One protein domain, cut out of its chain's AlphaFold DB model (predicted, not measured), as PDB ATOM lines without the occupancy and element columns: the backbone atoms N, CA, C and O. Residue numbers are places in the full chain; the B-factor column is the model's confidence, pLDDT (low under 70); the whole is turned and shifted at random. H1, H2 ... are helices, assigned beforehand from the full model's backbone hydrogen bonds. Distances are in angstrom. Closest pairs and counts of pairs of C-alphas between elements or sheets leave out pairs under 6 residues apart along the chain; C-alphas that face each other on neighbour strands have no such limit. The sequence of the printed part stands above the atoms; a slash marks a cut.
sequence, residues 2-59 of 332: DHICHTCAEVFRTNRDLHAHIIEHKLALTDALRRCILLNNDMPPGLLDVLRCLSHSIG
ATOM      1  N   ASP A   2      40.371  42.857 -44.643       94.06
ATOM      2  CA  ASP A   2      40.715  42.417 -43.292       94.06
ATOM      3  C   ASP A   2      39.678  41.410 -42.782       94.06
ATOM      4  O   ASP A   2      38.492  41.494 -43.115       94.06
ATOM      5  N   HIS A   3      40.128  40.435 -41.994       95.12
ATOM      6  CA  HIS A   3      39.281  39.386 -41.432       95.12
ATOM      7  C   HIS A   3      39.089  39.635 -39.938       95.12
ATOM      8  O   HIS A   3      40.070  39.760 -39.217       95.12
ATOM      9  N   ILE A   4      37.849  39.703 -39.455       92.62
ATOM     10  CA  ILE A   4      37.562  40.072 -38.060       92.62
ATOM     11  C   ILE A   4      36.963  38.874 -37.323       92.62
ATOM     12  O   ILE A   4      36.012  38.256 -37.803       92.62
ATOM     13  N   CYS A   5      37.501  38.543 -36.149       89.50
ATOM     14  CA  CYS A   5      36.911  37.536 -35.276       89.50
ATOM     15  C   CYS A   5      35.637  38.083 -34.627       89.50
ATOM     16  O   CYS A   5      35.677  39.054 -33.881       89.50
ATOM     17  N   HIS A   6      34.492  37.437 -34.845       83.94
ATOM     18  CA  HIS A   6      33.223  37.883 -34.254       83.94
ATOM     19  C   HIS A   6      33.139  37.704 -32.732       83.94
ATOM     20  O   HIS A   6      32.245  38.264 -32.105       83.94
ATOM     21  N   THR A   7      34.034  36.914 -32.131       78.88
ATOM     22  CA  THR A   7      34.016  36.630 -30.689       78.88
ATOM     23  C   THR A   7      34.752  37.694 -29.876       78.88
ATOM     24  O   THR A   7      34.243  38.108 -28.840       78.88
ATOM     25  N   CYS A   8      35.919  38.146 -30.337       88.88
ATOM     26  CA  CYS A   8      36.768  39.109 -29.620       88.88
ATOM     27  C   CYS A   8      37.015  40.420 -30.389       88.88
ATOM     28  O   CYS A   8      37.655  41.320 -29.858       88.88
ATOM     29  N   ALA A   9      36.516  40.530 -31.627       91.62
ATOM     30  CA  ALA A   9      36.732  41.653 -32.544       91.62
ATOM     31  C   ALA A   9      38.195  41.896 -32.976       91.62
ATOM     32  O   ALA A   9      38.488  42.937 -33.560       91.62
ATOM     33  N   GLU A  10      39.107  40.942 -32.755       94.38
ATOM     34  CA  GLU A  10      40.476  41.026 -33.277       94.38
ATOM     35  C   GLU A  10      40.509  40.952 -34.809       94.38
ATOM     36  O   GLU A  10      39.716  40.241 -35.437       94.38
ATOM     37  N   VAL A  11      41.442  41.700 -35.402       96.50
ATOM     38  CA  VAL A  11      41.588  41.858 -36.851       96.50
ATOM     39  C   VAL A  11      42.821  41.100 -37.339       96.50
ATOM     40  O   VAL A  11      43.928  41.291 -36.839       96.50
ATOM     41  N   PHE A  12      42.632  40.274 -38.362       96.69
ATOM     42  CA  PHE A  12      43.630  39.386 -38.938       96.69
ATOM     43  C   PHE A  12      43.896  39.747 -40.396       96.69
ATOM     44  O   PHE A  12      42.980  40.031 -41.171       96.69
ATOM     45  N   ARG A  13      45.176  39.680 -40.778       96.44
ATOM     46  CA  ARG A  13      45.625  39.968 -42.147       96.44
ATOM     47  C   ARG A  13      45.248  38.865 -43.132       96.44
ATOM     48  O   ARG A  13      45.088  39.144 -44.315       96.44
ATOM     49  N   THR A  14      45.116  37.623 -42.662       97.06
ATOM     50  CA  THR A  14      44.766  36.476 -43.505       97.06
ATOM     51  C   THR A  14      43.641  35.644 -42.895       97.06
ATOM     52  O   THR A  14      43.477  35.570 -41.676       97.06
ATOM     53  N   ASN A  15      42.866  34.975 -43.754       93.56
ATOM     54  CA  ASN A  15      41.822  34.041 -43.329       93.56
ATOM     55  C   ASN A  15      42.398  32.867 -42.513       93.56
ATOM     56  O   ASN A  15      41.767  32.404 -41.566       93.56
ATOM     57  N   ARG A  16      43.623  32.432 -42.838       94.88
ATOM     58  CA  ARG A  16      44.334  31.376 -42.108       94.88
ATOM     59  C   ARG A  16      44.598  31.773 -40.654       94.88
ATOM     60  O   ARG A  16      44.362  30.953 -39.770       94.88
ATOM     61  N   ASP A  17      45.030  33.012 -40.415       95.50
ATOM     62  CA  ASP A  17      45.294  33.517 -39.061       95.50
ATOM     63  C   ASP A  17      43.996  33.633 -38.253       95.50
ATOM     64  O   ASP A  17      43.947  33.196 -37.104       95.50
ATOM     65  N   LEU A  18      42.910  34.111 -38.879       93.81
ATOM     66  CA  LEU A  18      41.581  34.119 -38.258       93.81
ATOM     67  C   LEU A  18      41.136  32.698 -37.869       93.81
ATOM     68  O   LEU A  18      40.634  32.480 -36.768       93.81
ATOM     69  N   HIS A  19      41.317  31.714 -38.754       89.12
ATOM     70  CA  HIS A  19      40.969  30.325 -38.459       89.12
ATOM     71  C   HIS A  19      41.797  29.749 -37.307       89.12
ATOM     72  O   HIS A  19      41.230  29.103 -36.425       89.12
ATOM     73  N   ALA A  20      43.111  29.993 -37.290       91.88
ATOM     74  CA  ALA A  20      43.983  29.574 -36.195       91.88
ATOM     75  C   ALA A  20      43.531  30.189 -34.860       91.88
ATOM     76  O   ALA A  20      43.367  29.463 -33.878       91.88
ATOM     77  N   HIS A  21      43.210  31.483 -34.857       92.25
ATOM     78  CA  HIS A  21      42.684  32.188 -33.692       92.25
ATOM     79  C   HIS A  21      41.344  31.608 -33.200       92.25
ATOM     80  O   HIS A  21      41.165  31.358 -32.009       92.25
ATOM     81  N   ILE A  22      40.400  31.313 -34.102       87.25
ATOM     82  CA  ILE A  22      39.117  30.683 -33.739       87.25
ATOM     83  C   ILE A  22      39.339  29.299 -33.105       87.25
ATOM     84  O   ILE A  22      38.613  28.917 -32.183       87.25
ATOM     85  N   ILE A  23      40.312  28.527 -33.602       86.50
ATOM     86  CA  ILE A  23      40.671  27.222 -33.029       86.50
ATOM     87  C   ILE A  23      41.237  27.407 -31.618       86.50
ATOM     88  O   ILE A  23      40.795  26.717 -30.700       86.50
ATOM     89  N   GLU A  24      42.152  28.357 -31.423       88.75
ATOM     90  CA  GLU A  24      42.741  28.664 -30.117       88.75
ATOM     91  C   GLU A  24      41.676  29.077 -29.093       88.75
ATOM     92  O   GLU A  24      41.609  28.498 -28.007       88.75
ATOM     93  N   HIS A  25      40.759  29.973 -29.467       85.31
ATOM     94  CA  HIS A  25      39.655  30.401 -28.604       85.31
ATOM     95  C   HIS A  25      38.769  29.226 -28.160       85.31
ATOM     96  O   HIS A  25      38.349  29.148 -27.002       85.31
ATOM     97  N   LYS A  26      38.496  28.278 -29.066       83.06
ATOM     98  CA  LYS A  26      37.719  27.068 -28.751       83.06
ATOM     99  C   LYS A  26      38.472  26.121 -27.832       83.06
ATOM    100  O   LYS A  26      37.854  25.545 -26.935       83.06
ATOM    101  N   LEU A  27      39.776  25.944 -28.041       84.62
ATOM    102  CA  LEU A  27      40.614  25.116 -27.174       84.62
ATOM    103  C   LEU A  27      40.681  25.707 -25.765       84.62
ATOM    104  O   LEU A  27      40.411  24.988 -24.804       84.62
ATOM    105  N   ALA A  28      40.932  27.013 -25.647       84.19
ATOM    106  CA  ALA A  28      40.962  27.726 -24.372       84.19
ATOM    107  C   ALA A  28      39.629  27.607 -23.619       84.19
ATOM    108  O   ALA A  28      39.604  27.315 -22.421       84.19
ATOM    109  N   LEU A  29      38.508  27.757 -24.326       82.88
ATOM    110  CA  LEU A  29      37.179  27.634 -23.739       82.88
ATOM    111  C   LEU A  29      36.860  26.192 -23.326       82.88
ATOM    112  O   LEU A  29      36.341  25.965 -22.237       82.88
ATOM    113  N   THR A  30      37.229  25.204 -24.143       79.94
ATOM    114  CA  THR A  30      37.089  23.781 -23.793       79.94
ATOM    115  C   THR A  30      37.892  23.438 -22.538       79.94
ATOM    116  O   THR A  30      37.401  22.715 -21.672       79.94
ATOM    117  N   ASP A  31      39.110  23.965 -22.416       82.88
ATOM    118  CA  ASP A  31      39.977  23.741 -21.260       82.88
ATOM    119  C   ASP A  31      39.435  24.419 -19.991       82.88
ATOM    120  O   ASP A  31      39.356  23.795 -18.931       82.88
ATOM    121  N   ALA A  32      38.946  25.658 -20.106       80.62
ATOM    122  CA  ALA A  32      38.251  26.342 -19.017       80.62
ATOM    123  C   ALA A  32      37.024  25.550 -18.536       80.62
ATOM    124  O   ALA A  32      36.826  25.374 -17.337       80.62
ATOM    125  N   LEU A  33      36.243  24.999 -19.465       79.19
ATOM    126  CA  LEU A  33      35.057  24.206 -19.146       79.19
ATOM    127  C   LEU A  33      35.417  22.873 -18.485       79.19
ATOM    128  O   LEU A  33      34.773  22.484 -17.511       79.19
ATOM    129  N   ARG A  34      36.487  22.204 -18.936       79.75
ATOM    130  CA  ARG A  34      37.035  21.025 -18.248       79.75
ATOM    131  C   ARG A  34      37.449  21.354 -16.818       79.75
ATOM    132  O   ARG A  34      37.095  20.600 -15.915       79.75
ATOM    133  N   ARG A  35      38.137  22.481 -16.596       82.25
ATOM    134  CA  ARG A  35      38.487  22.943 -15.243       82.25
ATOM    135  C   ARG A  35      37.244  23.177 -14.386       82.25
ATOM    136  O   ARG A  35      37.205  22.701 -13.259       82.25
ATOM    137  N   CYS A  36      36.205  23.820 -14.921       78.62
ATOM    138  CA  CYS A  36      34.952  24.028 -14.192       78.62
ATOM    139  C   CYS A  36      34.274  22.713 -13.782       78.62
ATOM    140  O   CYS A  36      33.776  22.621 -12.662       78.62
ATOM    141  N   ILE A  37      34.279  21.701 -14.658       79.25
ATOM    142  CA  ILE A  37      33.720  20.370 -14.366       79.25
ATOM    143  C   ILE A  37      34.522  19.675 -13.261       79.25
ATOM    144  O   ILE A  37      33.931  19.123 -12.338       79.25
ATOM    145  N   LEU A  38      35.856  19.727 -13.334       82.12
ATOM    146  CA  LEU A  38      36.733  19.118 -12.328       82.12
ATOM    147  C   LEU A  38      36.599  19.775 -10.950       82.12
ATOM    148  O   LEU A  38      36.788  19.100  -9.943       82.12
ATOM    149  N   LEU A  39      36.298  21.074 -10.904       86.31
ATOM    150  CA  LEU A  39      36.208  21.824  -9.654       86.31
ATOM    151  C   LEU A  39      34.842  21.716  -8.975       86.31
ATOM    152  O   LEU A  39      34.796  21.711  -7.749       86.31
ATOM    153  N   ASN A  40      33.744  21.645  -9.732       76.25
ATOM    154  CA  ASN A  40      32.416  21.816  -9.140       76.25
ATOM    155  C   ASN A  40      31.620  20.528  -8.913       76.25
ATOM    156  O   ASN A  40      30.644  20.604  -8.180       76.25
ATOM    157  N   ASN A  41      32.010  19.363  -9.457       74.12
ATOM    158  CA  ASN A  41      31.240  18.092  -9.474       74.12
ATOM    159  C   ASN A  41      29.814  18.177 -10.068       74.12
ATOM    160  O   ASN A  41      29.345  17.206 -10.656       74.12
ATOM    161  N   ASP A  42      29.174  19.338 -10.006       73.06
ATOM    162  CA  ASP A  42      27.884  19.668 -10.569       73.06
ATOM    163  C   ASP A  42      28.087  20.571 -11.780       73.06
ATOM    164  O   ASP A  42      28.619  21.683 -11.713       73.06
ATOM    165  N   MET A  43      27.671  20.062 -12.933       71.25
ATOM    166  CA  MET A  43      27.708  20.815 -14.171       71.25
ATOM    167  C   MET A  43      26.461  21.705 -14.247       71.25
ATOM    168  O   MET A  43      25.351  21.167 -14.234       71.25
ATOM    169  N   PRO A  44      26.595  23.039 -14.361       73.12
ATOM    170  CA  PRO A  44      25.428  23.898 -14.447       73.12
ATOM    171  C   PRO A  44      24.582  23.534 -15.683       73.12
ATOM    172  O   PRO A  44      25.133  23.383 -16.784       73.12
ATOM    173  N   PRO A  45      23.252  23.382 -15.533       65.38
ATOM    174  CA  PRO A  45      22.364  23.125 -16.659       65.38
ATOM    175  C   PRO A  45      22.490  24.269 -17.675       65.38
ATOM    176  O   PRO A  45      22.364  25.440 -17.328       65.38
ATOM    177  N   GLY A  46      22.807  23.927 -18.926       66.94
ATOM    178  CA  GLY A  46      23.089  24.874 -20.014       66.94
ATOM    179  C   GLY A  46      24.563  24.942 -20.437       66.94
ATOM    180  O   GLY A  46      24.850  25.258 -21.590       66.94
ATOM    181  N   LEU A  47      25.510  24.545 -19.579       70.25
ATOM    182  CA  LEU A  47      26.933  24.499 -19.949       70.25
ATOM    183  C   LEU A  47      27.218  23.439 -21.025       70.25
ATOM    184  O   LEU A  47      28.042  23.652 -21.912       70.25
ATOM    185  N   LEU A  48      26.488  22.318 -20.981       67.06
ATOM    186  CA  LEU A  48      26.493  21.295 -22.031       67.06
ATOM    187  C   LEU A  48      26.058  21.859 -23.377       67.06
ATOM    188  O   LEU A  48      26.656  21.514 -24.389       67.06
ATOM    189  N   ASP A  49      25.056  22.733 -23.399       62.50
ATOM    190  CA  ASP A  49      24.574  23.334 -24.638       62.50
ATOM    191  C   ASP A  49      25.584  24.348 -25.190       62.50
ATOM    192  O   ASP A  49      25.784  24.407 -26.402       62.50
ATOM    193  N   VAL A  50      26.304  25.064 -24.319       67.31
ATOM    194  CA  VAL A  50      27.431  25.930 -24.708       67.31
ATOM    195  C   VAL A  50      28.589  25.100 -25.272       67.31
ATOM    196  O   VAL A  50      29.051  25.372 -26.378       67.31
ATOM    197  N   LEU A  51      29.013  24.034 -24.584       66.75
ATOM    198  CA  LEU A  51      30.029  23.090 -25.074       66.75
ATOM    199  C   LEU A  51      29.640  22.472 -26.418       66.75
ATOM    200  O   LEU A  51      30.464  22.355 -27.328       66.75
ATOM    201  N   ARG A  52      28.369  22.098 -26.556       63.19
ATOM    202  CA  ARG A  52      27.804  21.554 -27.785       63.19
ATOM    203  C   ARG A  52      27.883  22.599 -28.907       63.19
ATOM    204  O   ARG A  52      28.449  22.315 -29.954       63.19
ATOM    205  N   CYS A  53      27.466  23.841 -28.656       61.84
ATOM    206  CA  CYS A  53      27.587  24.958 -29.600       61.84
ATOM    207  C   CYS A  53      29.024  25.238 -30.058       61.84
ATOM    208  O   CYS A  53      29.246  25.525 -31.233       61.84
ATOM    209  N   LEU A  54      30.000  25.122 -29.162       65.75
ATOM    210  CA  LEU A  54      31.409  25.392 -29.464       65.75
ATOM    211  C   LEU A  54      32.085  24.244 -30.221       65.75
ATOM    212  O   LEU A  54      32.919  24.483 -31.095       65.75
ATOM    213  N   SER A  55      31.688  23.004 -29.928       60.28
ATOM    214  CA  SER A  55      32.186  21.800 -30.605       60.28
ATOM    215  C   SER A  55      31.587  21.582 -32.001       60.28
ATOM    216  O   SER A  55      32.187  20.878 -32.805       60.28
ATOM    217  N   HIS A  56      30.477  22.246 -32.346       58.97
ATOM    218  CA  HIS A  56      29.769  22.130 -33.634       58.97
ATOM    219  C   HIS A  56      30.537  22.554 -34.900       58.97
ATOM    220  O   HIS A  56      29.938  22.627 -35.970       58.97
ATOM    221  N   SER A  57      31.816  22.912 -34.814       55.19
ATOM    222  CA  SER A  57      32.477  23.672 -35.883       55.19
ATOM    223  C   SER A  57      33.845  23.155 -36.313       55.19
ATOM    224  O   SER A  57      34.494  23.818 -37.120       55.19
ATOM    225  N   ILE A  58      34.315  22.014 -35.800       59.50
ATOM    226  CA  ILE A  58      35.611  21.454 -36.209       59.50
ATOM    227  C   ILE A  58      35.521  19.925 -36.248       59.50
ATOM    228  O   ILE A  58      35.830  19.251 -35.268       59.50
ATOM    229  N   GLY A  59      35.088  19.374 -37.381       72.00
ATOM    230  CA  GLY A  59      35.181  17.940 -37.653       72.00
ATOM    231  C   GLY A  59      34.045  17.391 -38.506       72.00
ATOM    232  O   GLY A  59      32.934  17.915 -38.512       72.00
TER     233      GLY A  59
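AT A GLANCE: This is residues 2 to 59 of the 332 residues of the protein "C2H2-type domain-containing protein" of Fusarium mangiferae (UniProt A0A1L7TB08). What does the model look like? One long helix, H1, makes most of the length of a loose rod, and a short helix, H2, folds back beside the middle of H1, the two making a lopsided helical hairpin. Near the first end of H1, residues 2 to 14 form a small folded-back loop, with residues 3 to 4 paired antiparallel with residues 11 to 12. What are the counts and size? The printed part has 58 residues with two named helices, H1 then H2, and no named strand: all helix. It is loose, with a radius of gyration of the C-alphas of 13.6 A and spans of 42 by 19 by 18 A.

HOW THE PARTS SIT: How does the long helix H1, residues 15 to 40, stand to H2, residues 47 to 55? They touch, H1 with residues 26 to 33 alone; the closest C-alphas are those of Lys 26 and Leu 54, 6.6 A apart. Their lines stand at a shallow tilt of 24 degrees and they run opposite ways, a helical hairpin. Are the backbones well paired? In H1 and H2 every O i to N i+4 pair is within hydrogen-bond range.

IN THESE COORDINATES: Where does H1 run? It goes from C-alpha 15 at (41.822, 34.041, -43.329) to C-alpha 40 at (32.416, 21.816, -9.140), 37.5 A. Where does H2 end? Its last C-alpha, 55, is at (32.186, 21.800, -30.605).

THE WHOLE: How far does it reach? The two C-alphas farthest apart, those of Asp 2 and Asn 41, are 42.7 A apart. Is there a cut or a long link? The printed part has no cut, and the link from H1 to H2, with 6 residues between them, is short. Where is confidence low? The mean pLDDT of the printed part is 80.5, and residues 45 to 46 and 48 to 58 are under 70.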